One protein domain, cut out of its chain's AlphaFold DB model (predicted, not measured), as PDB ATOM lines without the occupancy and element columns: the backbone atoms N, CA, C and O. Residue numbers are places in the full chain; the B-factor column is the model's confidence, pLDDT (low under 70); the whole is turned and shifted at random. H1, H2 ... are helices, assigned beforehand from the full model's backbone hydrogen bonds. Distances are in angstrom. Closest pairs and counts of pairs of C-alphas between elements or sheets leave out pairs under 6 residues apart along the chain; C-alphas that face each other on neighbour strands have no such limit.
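Overview. This is residues 422 to 516 of the 516 residues of the protein "SAP domain-containing protein" of Thalassiosira oceanica (UniProt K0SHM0). One long helix, H5, sticks out with residues 478 to 514 as an arm from a small compact head, which holds the short helices H1, H2, H3 and H4 and the first part of H5, where H3 packs on residues 466 to 473 of H5. The arm makes the length of this rod, whose C-alphas span 80 by 33 by 18 A. The printed part has 95 residues with five named helices, in the order H1, H2, H3, H4, H5, and no named strand; the class is all helix. The whole is extended, with a radius of gyration of the C-alphas of 24.1 A.

Along the chain. H5, residues 466 to 514, is 72.4 A long, from C-alpha 466 at (42.983, -44.223, -25.195) to C-alpha 514 at (-15.238, -66.857, -61.880). H1, residues 432 to 442, is 15.9 A long and begins at C-alpha 432 at (35.615, -32.169, -34.283). H2 is residues 445 to 448, H3 residues 451 to 456 with 8.9 A, and H4 residues 459 to 462.

Arrangement. H5 touches H3 with residues 466 to 473 alone; the closest C-alphas, of Pro 451 and Cys 470, are 5.9 A apart. The two run opposite ways at a steep tilt of 54 degrees. H3 and H4 only just touch, with 3 pairs of C-alphas within 8 A, and only at the corner by their link; the closest C-alphas, of Arg 455 and Tyr 461, are 5.1 A apart. H1 and H4 only just touch, also with 3 pairs; the closest C-alphas, of Gly 433 and Glu 460, are 5.0 A apart. H1 and H5 are near each other. H2 is close to H3 but not clearly touching, with the closest C-alphas, of Leu 446 and Leu 454, 7.5 A apart. H2 and H5 are apart. Every O i to N i+4 pair is within hydrogen-bond range in H1, 44 of 45 in H5 and 1 of 2 in H3; H2 and H4 are too short for such a pair.

Size, cuts and confidence. The C-alphas of Gly 424 and Leu 516, the two farthest apart, are 80.8 A apart. Without residues 478 to 516, which stand free, the body spans 34 by 20 by 18 A. The four links between helices are tight, and the printed part has no cut. Mean pLDDT of the printed part is 90.6; residues 515 to 516 are under 70.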
ATOM      1  N   SER A 422      31.769 -31.923 -16.573       91.06
ATOM      2  CA  SER A 422      32.197 -31.677 -15.185       91.06
ATOM      3  C   SER A 422      33.593 -32.234 -14.872       91.06
ATOM      4  O   SER A 422      34.296 -31.716 -14.011       91.06
ATOM      5  N   ARG A 423      34.030 -33.265 -15.607       93.12
ATOM      6  CA  ARG A 423      35.355 -33.895 -15.493       93.12
ATOM      7  C   ARG A 423      36.439 -33.185 -16.317       93.12
ATOM      8  O   ARG A 423      37.528 -33.732 -16.480       93.12
ATOM      9  N   GLY A 424      36.134 -32.021 -16.894       93.94
ATOM     10  CA  GLY A 424      37.054 -31.227 -17.714       93.94
ATOM     11  C   GLY A 424      37.325 -31.799 -19.108       93.94
ATOM     12  O   GLY A 424      38.185 -31.288 -19.817       93.94
ATOM     13  N   LYS A 425      36.610 -32.851 -19.522       93.19
ATOM     14  CA  LYS A 425      36.775 -33.462 -20.850       93.19
ATOM     15  C   LYS A 425      35.828 -32.826 -21.863       93.19
ATOM     16  O   LYS A 425      34.672 -32.605 -21.499       93.19
ATOM     17  N   PRO A 426      36.245 -32.591 -23.115       95.88
ATOM     18  CA  PRO A 426      35.336 -32.129 -24.157       95.88
ATOM     19  C   PRO A 426      34.233 -33.158 -24.439       95.88
ATOM     20  O   PRO A 426      34.440 -34.366 -24.321       95.88
ATOM     21  N   PHE A 427      33.051 -32.685 -24.827       95.00
ATOM     22  CA  PHE A 427      31.951 -33.563 -25.228       95.00
ATOM     23  C   PHE A 427      32.216 -34.165 -26.610       95.00
ATOM     24  O   PHE A 427      32.331 -33.435 -27.595       95.00
ATOM     25  N   TRP A 428      32.304 -35.500 -26.686       94.38
ATOM     26  CA  TRP A 428      32.662 -36.221 -27.913       94.38
ATOM     27  C   TRP A 428      31.728 -35.920 -29.085       94.38
ATOM     28  O   TRP A 428      32.194 -35.682 -30.192       94.38
ATOM     29  N   ASP A 429      30.417 -35.890 -28.863       92.00
ATOM     30  CA  ASP A 429      29.423 -35.707 -29.919       92.00
ATOM     31  C   ASP A 429      29.540 -34.354 -30.635       92.00
ATOM     32  O   ASP A 429      29.369 -34.312 -31.856       92.00
ATOM     33  N   THR A 430      29.917 -33.300 -29.904       92.94
ATOM     34  CA  THR A 430      30.199 -31.956 -30.440       92.94
ATOM     35  C   THR A 430      31.663 -31.733 -30.833       92.94
ATOM     36  O   THR A 430      31.986 -30.713 -31.438       92.94
ATOM     37  N   HIS A 431      32.566 -32.652 -30.486       96.25
ATOM     38  CA  HIS A 431      33.993 -32.513 -30.766       96.25
ATOM     39  C   HIS A 431      34.290 -32.715 -32.264       96.25
ATOM     40  O   HIS A 431      33.739 -33.646 -32.862       96.25
ATOM     41  N   PRO A 432      35.211 -31.948 -32.887       96.81
ATOM     42  CA  PRO A 432      35.615 -32.169 -34.283       96.81
ATOM     43  C   PRO A 432      36.110 -33.601 -34.539       96.81
ATOM     44  O   PRO A 432      35.831 -34.178 -35.591       96.81
ATOM     45  N   GLY A 433      36.746 -34.221 -33.539       96.25
ATOM     46  CA  GLY A 433      37.162 -35.625 -33.581       96.25
ATOM     47  C   GLY A 433      36.023 -36.604 -33.910       96.25
ATOM     48  O   GLY A 433      36.250 -37.588 -34.604       96.25
ATOM     49  N   ASN A 434      34.773 -36.335 -33.519       95.75
ATOM     50  CA  ASN A 434      33.660 -37.209 -33.896       95.75
ATOM     51  C   ASN A 434      33.413 -37.191 -35.404       95.75
ATOM     52  O   ASN A 434      33.276 -38.258 -35.994       95.75
ATOM     53  N   ALA A 435      33.404 -36.012 -36.037       95.81
ATOM     54  CA  ALA A 435      33.251 -35.888 -37.486       95.81
ATOM     55  C   ALA A 435      34.405 -36.573 -38.233       95.81
ATOM     56  O   ALA A 435      34.153 -37.376 -39.132       95.81
ATOM     57  N   LEU A 436      35.647 -36.329 -37.801       96.81
ATOM     58  CA  LEU A 436      36.843 -36.953 -38.376       96.81
ATOM     59  C   LEU A 436      36.806 -38.480 -38.263       96.81
ATOM     60  O   LEU A 436      37.121 -39.169 -39.233       96.81
ATOM     61  N   LEU A 437      36.328 -39.015 -37.133       95.94
ATOM     62  CA  LEU A 437      36.204 -40.459 -36.959       95.94
ATOM     63  C   LEU A 437      35.186 -41.049 -37.940       95.94
ATOM     64  O   LEU A 437      35.386 -42.161 -38.422       95.94
ATOM     65  N   LYS A 438      34.106 -40.325 -38.278       94.06
ATOM     66  CA  LYS A 438      33.152 -40.798 -39.299       94.06
ATOM     67  C   LYS A 438      33.835 -40.964 -40.653       94.06
ATOM     68  O   LYS A 438      33.603 -41.980 -41.300       94.06
ATOM     69  N   PHE A 439      34.672 -40.001 -41.041       95.75
ATOM     70  CA  PHE A 439      35.434 -40.064 -42.287       95.75
ATOM     71  C   PHE A 439      36.464 -41.196 -42.266       95.75
ATOM     72  O   PHE A 439      36.478 -42.009 -43.181       95.75
ATOM     73  N   ASP A 440      37.253 -41.324 -41.196       95.75
ATOM     74  CA  ASP A 440      38.276 -42.376 -41.099       95.75
ATOM     75  C   ASP A 440      37.667 -43.795 -41.096       95.75
ATOM     76  O   ASP A 440      38.271 -44.734 -41.618       95.75
ATOM     77  N   ILE A 441      36.464 -43.963 -40.532       92.56
ATOM     78  CA  ILE A 441      35.707 -45.222 -40.612       92.56
ATOM     79  C   ILE A 441      35.224 -45.480 -42.041       92.56
ATOM     80  O   ILE A 441      35.361 -46.602 -42.518       92.56
ATOM     81  N   ALA A 442      34.682 -44.465 -42.722       92.12
ATOM     82  CA  ALA A 442      34.223 -44.594 -44.105       92.12
ATOM     83  C   ALA A 442      35.373 -44.921 -45.076       92.12
ATOM     84  O   ALA A 442      35.174 -45.650 -46.042       92.12
ATOM     85  N   GLU A 443      36.586 -44.446 -44.786       95.44
ATOM     86  CA  GLU A 443      37.813 -44.795 -45.517       95.44
ATOM     87  C   GLU A 443      38.371 -46.188 -45.164       95.44
ATOM     88  O   GLU A 443      39.401 -46.593 -45.702       95.44
ATOM     89  N   GLY A 444      37.754 -46.924 -44.233       93.50
ATOM     90  CA  GLY A 444      38.211 -48.260 -43.839       93.50
ATOM     91  C   GLY A 444      39.514 -48.265 -43.030       93.50
ATOM     92  O   GLY A 444      40.167 -49.302 -42.903       93.50
ATOM     93  N   LYS A 445      39.930 -47.141 -42.426       93.50
ATOM     94  CA  LYS A 445      41.188 -47.093 -41.647       93.50
ATOM     95  C   LYS A 445      41.182 -48.044 -40.451       93.50
ATOM     96  O   LYS A 445      42.230 -48.585 -40.105       93.50
ATOM     97  N   LEU A 446      40.018 -48.299 -39.850       90.00
ATOM     98  CA  LEU A 446      39.881 -49.261 -38.748       90.00
ATOM     99  C   LEU A 446      40.127 -50.722 -39.157       90.00
ATOM    100  O   LEU A 446      40.389 -51.540 -38.278       90.00
ATOM    101  N   GLU A 447      40.078 -51.056 -40.448       92.38
ATOM    102  CA  GLU A 447      40.430 -52.399 -40.933       92.38
ATOM    103  C   GLU A 447      41.950 -52.608 -40.936       92.38
ATOM    104  O   GLU A 447      42.440 -53.713 -40.704       92.38
ATOM    105  N   ASN A 448      42.702 -51.522 -41.137       93.25
ATOM    106  CA  ASN A 448      44.150 -51.547 -41.323       93.25
ATOM    107  C   ASN A 448      44.939 -51.242 -40.040       93.25
ATOM    108  O   ASN A 448      46.114 -51.599 -39.943       93.25
ATOM    109  N   MET A 449      44.332 -50.586 -39.040       95.19
ATOM    110  CA  MET A 449      45.017 -50.240 -37.790       95.19
ATOM    111  C   MET A 449      44.133 -50.336 -36.545       95.19
ATOM    112  O   MET A 449      42.918 -50.164 -36.577       95.19
ATOM    113  N   LYS A 450      44.780 -50.557 -35.395       95.06
ATOM    114  CA  LYS A 450      44.102 -50.605 -34.094       95.06
ATOM    115  C   LYS A 450      43.621 -49.205 -33.672       95.06
ATOM    116  O   LYS A 450      44.348 -48.237 -33.896       95.06
ATOM    117  N   PRO A 451      42.499 -49.093 -32.932       95.75
ATOM    118  CA  PRO A 451      41.992 -47.831 -32.376       95.75
ATOM    119  C   PRO A 451      43.033 -46.959 -31.661       95.75
ATOM    120  O   PRO A 451      43.048 -45.745 -31.828       95.75
ATOM    121  N   ALA A 452      43.940 -47.570 -30.891       95.62
ATOM    122  CA  ALA A 452      45.007 -46.843 -30.206       95.62
ATOM    123  C   ALA A 452      46.000 -46.188 -31.183       95.62
ATOM    124  O   ALA A 452      46.456 -45.079 -30.922       95.62
ATOM    125  N   GLY A 453      46.298 -46.855 -32.303       96.38
ATOM    126  CA  GLY A 453      47.119 -46.305 -33.381       96.38
ATOM    127  C   GLY A 453      46.382 -45.204 -34.133       96.38
ATOM    128  O   GLY A 453      46.937 -44.125 -34.308       96.38
ATOM    129  N   LEU A 454      45.101 -45.424 -34.459       96.81
ATOM    130  CA  LEU A 454      44.262 -44.409 -35.099       96.81
ATOM    131  C   LEU A 454      44.211 -43.122 -34.267       96.81
ATOM    132  O   LEU A 454      44.368 -42.038 -34.818       96.81
ATOM    133  N   ARG A 455      44.096 -43.223 -32.937       97.56
ATOM    134  CA  ARG A 455      44.100 -42.061 -32.034       97.56
ATOM    135  C   ARG A 455      45.348 -41.184 -32.177       97.56
ATOM    136  O   ARG A 455      45.265 -39.978 -32.013       97.56
ATOM    137  N   LEU A 456      46.507 -41.777 -32.458       97.50
ATOM    138  CA  LEU A 456      47.765 -41.035 -32.592       97.50
ATOM    139  C   LEU A 456      47.895 -40.321 -33.943       97.50
ATOM    140  O   LEU A 456      48.743 -39.449 -34.081       97.50
ATOM    141  N   THR A 457      47.060 -40.661 -34.931       97.50
ATOM    142  CA  THR A 457      47.146 -40.078 -36.282       97.50
ATOM    143  C   THR A 457      46.673 -38.627 -36.362       97.50
ATOM    144  O   THR A 457      47.042 -37.925 -37.298       97.50
ATOM    145  N   ARG A 458      45.859 -38.171 -35.401       97.56
ATOM    146  CA  ARG A 458      45.254 -36.832 -35.388       97.56
ATOM    147  C   ARG A 458      45.325 -36.218 -33.995       97.56
ATOM    148  O   ARG A 458      45.258 -36.947 -33.007       97.56
ATOM    149  N   ALA A 459      45.450 -34.896 -33.903       97.88
ATOM    150  CA  ALA A 459      45.515 -34.197 -32.617       97.88
ATOM    151  C   ALA A 459      44.154 -34.209 -31.897       97.88
ATOM    152  O   ALA A 459      44.094 -34.454 -30.698       97.88
ATOM    153  N   GLU A 460      43.052 -34.094 -32.642       97.69
ATOM    154  CA  GLU A 460      41.675 -34.042 -32.125       97.69
ATOM    155  C   GLU A 460      41.224 -35.353 -31.460       97.69
ATOM    156  O   GLU A 460      40.240 -35.402 -30.723       97.69
ATOM    157  N   TYR A 461      41.904 -36.462 -31.752       97.38
ATOM    158  CA  TYR A 461      41.679 -37.732 -31.064       97.38
ATOM    159  C   TYR A 461      42.474 -37.828 -29.765       97.38
ATOM    160  O   TYR A 461      42.118 -38.605 -28.874       97.38
ATOM    161  N   GLN A 462      43.560 -37.063 -29.656       96.81
ATOM    162  CA  GLN A 462      44.451 -37.096 -28.505       96.81
ATOM    163  C   GLN A 462      43.877 -36.357 -27.297       96.81
ATOM    164  O   GLN A 462      44.259 -36.703 -26.178       96.81
ATOM    165  N   ASP A 463      42.891 -35.480 -27.509       96.50
ATOM    166  CA  ASP A 463      42.082 -34.843 -26.457       96.50
ATOM    167  C   ASP A 463      41.335 -35.861 -25.576       96.50
ATOM    168  O   ASP A 463      40.930 -35.564 -24.450       96.50
ATOM    169  N   PHE A 464      41.180 -37.095 -26.066       96.81
ATOM    170  CA  PHE A 464      40.570 -38.197 -25.338       96.81
ATOM    171  C   PHE A 464      41.611 -39.234 -24.932       96.81
ATOM    172  O   PHE A 464      42.542 -39.572 -25.674       96.81
ATOM    173  N   SER A 465      41.415 -39.817 -23.747       96.19
ATOM    174  CA  SER A 465      42.229 -40.949 -23.313       96.19
ATOM    175  C   SER A 465      42.060 -42.128 -24.278       96.19
ATOM    176  O   SER A 465      41.016 -42.288 -24.913       96.19
ATOM    177  N   VAL A 466      43.064 -43.008 -24.360       97.06
ATOM    178  CA  VAL A 466      42.983 -44.223 -25.195       97.06
ATOM    179  C   VAL A 466      41.726 -45.034 -24.866       97.06
ATOM    180  O   VAL A 466      41.066 -45.544 -25.769       97.06
ATOM    181  N   ARG A 467      41.372 -45.124 -23.577       96.50
ATOM    182  CA  ARG A 467      40.182 -45.843 -23.106       96.50
ATOM    183  C   ARG A 467      38.893 -45.208 -23.633       96.50
ATOM    184  O   ARG A 467      38.056 -45.936 -24.162       96.50
ATOM    185  N   ASP A 468      38.753 -43.890 -23.511       95.62
ATOM    186  CA  ASP A 468      37.549 -43.168 -23.946       95.62
ATOM    187  C   ASP A 468      37.405 -43.215 -25.473       95.62
ATOM    188  O   ASP A 468      36.351 -43.579 -25.988       95.62
ATOM    189  N   PHE A 469      38.494 -42.982 -26.210       97.12
ATOM    190  CA  PHE A 469      38.489 -43.063 -27.672       97.12
ATOM    191  C   PHE A 469      38.107 -44.462 -28.182       97.12
ATOM    192  O   PHE A 469      37.273 -44.607 -29.078       97.12
ATOM    193  N   CYS A 470      38.648 -45.521 -27.566       95.50
ATOM    194  CA  CYS A 470      38.258 -46.894 -27.896       95.50
ATOM    195  C   CYS A 470      36.774 -47.165 -27.612       95.50
ATOM    196  O   CYS A 470      36.148 -47.936 -28.343       95.50
ATOM    197  N   LYS A 471      36.211 -46.563 -26.555       95.62
ATOM    198  CA  LYS A 471      34.784 -46.678 -26.233       95.62
ATOM    199  C   LYS A 471      33.930 -46.062 -27.344       95.62
ATOM    200  O   LYS A 471      33.032 -46.742 -27.832       95.62
ATOM    201  N   TYR A 472      34.271 -44.864 -27.822       94.19
ATOM    202  CA  TYR A 472      33.521 -44.201 -28.895       94.19
ATOM    203  C   TYR A 472      33.540 -44.974 -30.220       94.19
ATOM    204  O   TYR A 472      32.518 -45.057 -30.900       94.19
ATOM    205  N   ILE A 473      34.663 -45.612 -30.565       94.25
ATOM    206  CA  ILE A 473      34.730 -46.496 -31.741       94.25
ATOM    207  C   ILE A 473      33.787 -47.695 -31.587       94.25
ATOM    208  O   ILE A 473      33.042 -48.017 -32.511       94.25
ATOM    209  N   LYS A 474      33.778 -48.345 -30.417       92.00
ATOM    210  CA  LYS A 474      32.887 -49.487 -30.150       92.00
ATOM    211  C   LYS A 474      31.415 -49.088 -30.209       92.00
ATOM    212  O   LYS A 474      30.631 -49.794 -30.833       92.00
ATOM    213  N   GLU A 475      31.049 -47.967 -29.587       90.19
ATOM    214  CA  GLU A 475      29.681 -47.433 -29.619       90.19
ATOM    215  C   GLU A 475      29.232 -47.130 -31.048       90.19
ATOM    216  O   GLU A 475      28.108 -47.450 -31.432       90.19
ATOM    217  N   ARG A 476      30.128 -46.581 -31.870       88.44
ATOM    218  CA  ARG A 476      29.827 -46.289 -33.268       88.44
ATOM    219  C   ARG A 476      29.681 -47.550 -34.115       88.44
ATOM    220  O   ARG A 476      28.742 -47.619 -34.902       88.44
ATOM    221  N   ASN A 477      30.541 -48.549 -33.927       87.31
ATOM    222  CA  ASN A 477      30.411 -49.839 -34.611       87.31
ATOM    223  C   ASN A 477      29.133 -50.573 -34.192       87.31
ATOM    224  O   ASN A 477      28.454 -51.139 -35.042       87.31
ATOM    225  N   LYS A 478      28.768 -50.512 -32.904       89.50
ATOM    226  CA  LYS A 478      27.493 -51.042 -32.407       89.50
ATOM    227  C   LYS A 478      26.312 -50.356 -33.094       89.50
ATOM    228  O   LYS A 478      25.456 -51.047 -33.629       89.50
ATOM    229  N   LYS A 479      26.317 -49.022 -33.161       84.19
ATOM    230  CA  LYS A 479      25.274 -48.261 -33.858       84.19
ATOM    231  C   LYS A 479      25.233 -48.560 -35.361       84.19
ATOM    232  O   LYS A 479      24.160 -48.641 -35.935       84.19
ATOM    233  N   GLY A 480      26.386 -48.750 -36.002       80.44
ATOM    234  CA  GLY A 480      26.459 -49.171 -37.405       80.44
ATOM    235  C   GLY A 480      25.837 -50.549 -37.636       80.44
ATOM    236  O   GLY A 480      25.097 -50.731 -38.595       80.44
ATOM    237  N   LEU A 481      26.078 -51.492 -36.721       77.88
ATOM    238  CA  LEU A 481      25.474 -52.822 -36.758       77.88
ATOM    239  C   LEU A 481      23.962 -52.781 -36.495       77.88
ATOM    240  O   LEU A 481      23.210 -53.482 -37.162       77.88
ATOM    241  N   GLU A 482      23.513 -51.958 -35.547       83.62
ATOM    242  CA  GLU A 482      22.087 -51.729 -35.280       83.62
ATOM    243  C   GLU A 482      21.390 -51.134 -36.508       83.62
ATOM    244  O   GLU A 482      20.404 -51.704 -36.963       83.62
ATOM    245  N   ASN A 483      21.960 -50.088 -37.114       82.94
ATOM    246  CA  ASN A 483      21.441 -49.494 -38.347       82.94
ATOM    247  C   ASN A 483      21.364 -50.515 -39.496       82.94
ATOM    248  O   ASN A 483      20.364 -50.564 -40.203       82.94
ATOM    249  N   TYR A 484      22.398 -51.345 -39.672       83.38
ATOM    250  CA  TYR A 484      22.395 -52.409 -40.681       83.38
ATOM    251  C   TYR A 484      21.290 -53.439 -40.415       83.38
ATOM    252  O   TYR A 484      20.573 -53.834 -41.328       83.38
ATOM    253  N   ASN A 485      21.110 -53.859 -39.161       86.06
ATOM    254  CA  ASN A 485      20.047 -54.794 -38.796       86.06
ATOM    255  C   ASN A 485      18.652 -54.191 -39.016       86.06
ATOM    256  O   ASN A 485      17.749 -54.901 -39.459       86.06
ATOM    257  N   GLU A 486      18.472 -52.900 -38.727       86.94
ATOM    258  CA  GLU A 486      17.233 -52.167 -39.010       86.94
ATOM    259  C   GLU A 486      16.960 -52.071 -40.514       86.94
ATOM    260  O   GLU A 486      15.830 -52.309 -40.935       86.94
ATOM    261  N   GLU A 487      17.978 -51.795 -41.331       89.94
ATOM    262  CA  GLU A 487      17.869 -51.771 -42.795       89.94
ATOM    263  C   GLU A 487      17.514 -53.153 -43.355       89.94
ATOM    264  O   GLU A 487      16.583 -53.287 -44.146       89.94
ATOM    265  N   VAL A 488      18.184 -54.209 -42.888       86.81
ATOM    266  CA  VAL A 488      17.859 -55.593 -43.261       86.81
ATOM    267  C   VAL A 488      16.420 -55.941 -42.878       86.81
ATOM    268  O   VAL A 488      15.708 -56.569 -43.662       86.81
ATOM    269  N   LEU A 489      15.962 -55.520 -41.695       88.38
ATOM    270  CA  LEU A 489      14.586 -55.738 -41.254       88.38
ATOM    271  C   LEU A 489      13.583 -54.932 -42.093       88.38
ATOM    272  O   LEU A 489      12.519 -55.449 -42.425       88.38
ATOM    273  N   ALA A 490      13.915 -53.693 -42.461       85.75
ATOM    274  CA  ALA A 490      13.095 -52.860 -43.335       85.75
ATOM    275  C   ALA A 490      12.972 -53.471 -44.737       85.75
ATOM    276  O   ALA A 490      11.851 -53.635 -45.216       85.75
ATOM    277  N   ASN A 491      14.087 -53.900 -45.331       85.31
ATOM    278  CA  ASN A 491      14.124 -54.562 -46.637       85.31
ATOM    279  C   ASN A 491      13.339 -55.877 -46.618       85.31
ATOM    280  O   ASN A 491      12.602 -56.181 -47.553       85.31
ATOM    281  N   LYS A 492      13.437 -56.646 -45.526       89.12
ATOM    282  CA  LYS A 492      12.620 -57.847 -45.333       89.12
ATOM    283  C   LYS A 492      11.128 -57.510 -45.268       89.12
ATOM    284  O   LYS A 492      10.339 -58.140 -45.957       89.12
ATOM    285  N   ASN A 493      10.745 -56.499 -44.490       85.44
ATOM    286  CA  ASN A 493       9.349 -56.068 -44.379       85.44
ATOM    287  C   ASN A 493       8.797 -55.500 -45.698       85.44
ATOM    288  O   ASN A 493       7.591 -55.549 -45.930       85.44
ATOM    289  N   GLU A 494       9.642 -54.891 -46.527       87.94
ATOM    290  CA  GLU A 494       9.278 -54.421 -47.864       87.94
ATOM    291  C   GLU A 494       9.079 -55.591 -48.829       87.94
ATOM    292  O   GLU A 494       8.051 -55.648 -49.498       87.94
ATOM    293  N   PHE A 495       9.991 -56.565 -48.822       90.12
ATOM    294  CA  PHE A 495       9.843 -57.806 -49.582       90.12
ATOM    295  C   PHE A 495       8.569 -58.567 -49.189       90.12
ATOM    296  O   PHE A 495       7.752 -58.880 -50.051       90.12
ATOM    297  N   ASP A 496       8.346 -58.782 -47.889       85.06
ATOM    298  CA  ASP A 496       7.153 -59.466 -47.375       85.06
ATOM    299  C   ASP A 496       5.859 -58.721 -47.768       85.06
ATOM    300  O   ASP A 496       4.830 -59.346 -48.027       85.06
ATOM    301  N   ARG A 497       5.897 -57.383 -47.855       85.12
ATOM    302  CA  ARG A 497       4.757 -56.574 -48.316       85.12
ATOM    303  C   ARG A 497       4.490 -56.749 -49.808       85.12
ATOM    304  O   ARG A 497       3.335 -56.925 -50.169       85.12
ATOM    305  N   HIS A 498       5.527 -56.718 -50.643       85.19
ATOM    306  CA  HIS A 498       5.382 -56.946 -52.082       85.19
ATOM    307  C   HIS A 498       4.820 -58.336 -52.383       85.19
ATOM    308  O   HIS A 498       3.911 -58.453 -53.197       85.19
ATOM    309  N   VAL A 499       5.290 -59.366 -51.674       90.44
ATOM    310  CA  VAL A 499       4.754 -60.730 -51.804       90.44
ATOM    311  C   VAL A 499       3.266 -60.773 -51.440       90.44
ATOM    312  O   VAL A 499       2.476 -61.364 -52.168       90.44
ATOM    313  N   LEU A 500       2.859 -60.111 -50.351       86.06
ATOM    314  CA  LEU A 500       1.445 -60.031 -49.965       86.06
ATOM    315  C   LEU A 500       0.590 -59.277 -50.993       86.06
ATOM    316  O   LEU A 500      -0.550 -59.668 -51.229       86.06
ATOM    317  N   GLU A 501       1.105 -58.199 -51.582       84.62
ATOM    318  CA  GLU A 501       0.404 -57.441 -52.626       84.62
ATOM    319  C   GLU A 501       0.229 -58.287 -53.899       84.62
ATOM    320  O   GLU A 501      -0.889 -58.385 -54.404       84.62
ATOM    321  N   GLU A 502       1.270 -59.000 -54.342       91.69
ATOM    322  CA  GLU A 502       1.175 -59.938 -55.470       91.69
ATOM    323  C   GLU A 502       0.196 -61.090 -55.192       91.69
ATOM    324  O   GLU A 502      -0.583 -61.471 -56.065       91.69
ATOM    325  N   GLU A 503       0.191 -61.661 -53.984       91.56
ATOM    326  CA  GLU A 503      -0.780 -62.696 -53.606       91.56
ATOM    327  C   GLU A 503      -2.222 -62.168 -53.621       91.56
ATOM    328  O   GLU A 503      -3.127 -62.873 -54.074       91.56
ATOM    329  N   ILE A 504      -2.448 -60.932 -53.163       87.38
ATOM    330  CA  ILE A 504      -3.771 -60.293 -53.194       87.38
ATOM    331  C   ILE A 504      -4.236 -60.080 -54.635       87.38
ATOM    332  O   ILE A 504      -5.383 -60.415 -54.939       87.38
ATOM    333  N   ASP A 505      -3.369 -59.577 -55.514       85.75
ATOM    334  CA  ASP A 505      -3.706 -59.344 -56.921       85.75
ATOM    335  C   ASP A 505      -3.999 -60.666 -57.647       85.75
ATOM    336  O   ASP A 505      -5.026 -60.794 -58.316       85.75
ATOM    337  N   ASN A 506      -3.192 -61.705 -57.407       89.44
ATOM    338  CA  ASN A 506      -3.433 -63.046 -57.948       89.44
ATOM    339  C   ASN A 506      -4.781 -63.632 -57.488       89.44
ATOM    340  O   ASN A 506      -5.498 -64.269 -58.265       89.44
ATOM    341  N   VAL A 507      -5.148 -63.428 -56.217       85.81
ATOM    342  CA  VAL A 507      -6.448 -63.866 -55.689       85.81
ATOM    343  C   VAL A 507      -7.588 -63.041 -56.292       85.81
ATOM    344  O   VAL A 507      -8.630 -63.605 -56.631       85.81
ATOM    345  N   ALA A 508      -7.410 -61.729 -56.459       83.25
ATOM    346  CA  ALA A 508      -8.404 -60.859 -57.081       83.25
ATOM    347  C   ALA A 508      -8.680 -61.257 -58.540       83.25
ATOM    348  O   ALA A 508      -9.846 -61.365 -58.930       83.25
ATOM    349  N   ASP A 509      -7.639 -61.561 -59.314       87.62
ATOM    350  CA  ASP A 509      -7.765 -62.043 -60.693       87.62
ATOM    351  C   ASP A 509      -8.497 -63.387 -60.771       87.62
ATOM    352  O   ASP A 509      -9.377 -63.569 -61.619       87.62
ATOM    353  N   LEU A 510      -8.223 -64.305 -59.835       90.12
ATOM    354  CA  LEU A 510      -8.950 -65.573 -59.739       90.12
ATOM    355  C   LEU A 510     -10.451 -65.353 -59.489       90.12
ATOM    356  O   LEU A 510     -11.282 -66.026 -60.099       90.12
ATOM    357  N   PHE A 511     -10.814 -64.408 -58.619       80.81
ATOM    358  CA  PHE A 511     -12.221 -64.083 -58.363       80.81
ATOM    359  C   PHE A 511     -12.896 -63.393 -59.551       80.81
ATOM    360  O   PHE A 511     -14.052 -63.700 -59.848       80.81
ATOM    361  N   ASN A 512     -12.186 -62.516 -60.262       84.00
ATOM    362  CA  ASN A 512     -12.712 -61.865 -61.462       84.00
ATOM    363  C   ASN A 512     -12.959 -62.868 -62.602       84.00
ATOM    364  O   ASN A 512     -13.916 -62.706 -63.357       84.00
ATOM    365  N   GLY A 513     -12.161 -63.936 -62.692       80.19
ATOM    366  CA  GLY A 513     -12.341 -64.999 -63.686       80.19
ATOM    367  C   GLY A 513     -13.547 -65.921 -63.452       80.19
ATOM    368  O   GLY A 513     -14.001 -66.558 -64.394       80.19
ATOM    369  N   ILE A 514     -14.085 -65.995 -62.228       80.75
ATOM    370  CA  ILE A 514     -15.238 -66.857 -61.880       80.75
ATOM    371  C   ILE A 514     -16.583 -66.136 -62.110       80.75
ATOM    372  O   ILE A 514     -17.640 -66.764 -62.105       80.75
ATOM    373  N   ALA A 515     -16.565 -64.817 -62.312       67.38
ATOM    374  CA  ALA A 515     -17.766 -63.999 -62.494       67.38
ATOM    375  C   ALA A 515     -18.253 -63.885 -63.960       67.38
ATOM    376  O   ALA A 515     -19.202 -63.141 -64.218       67.38
ATOM    377  N   LEU A 516     -17.630 -64.610 -64.896       51.09
ATOM    378  CA  LEU A 516     -18.043 -64.777 -66.298       51.09
ATOM    379  C   LEU A 516     -18.572 -66.196 -66.515       51.09
ATOM    380  O   LEU A 516     -19.575 -66.327 -67.254       51.09
TER     381      LEU A 516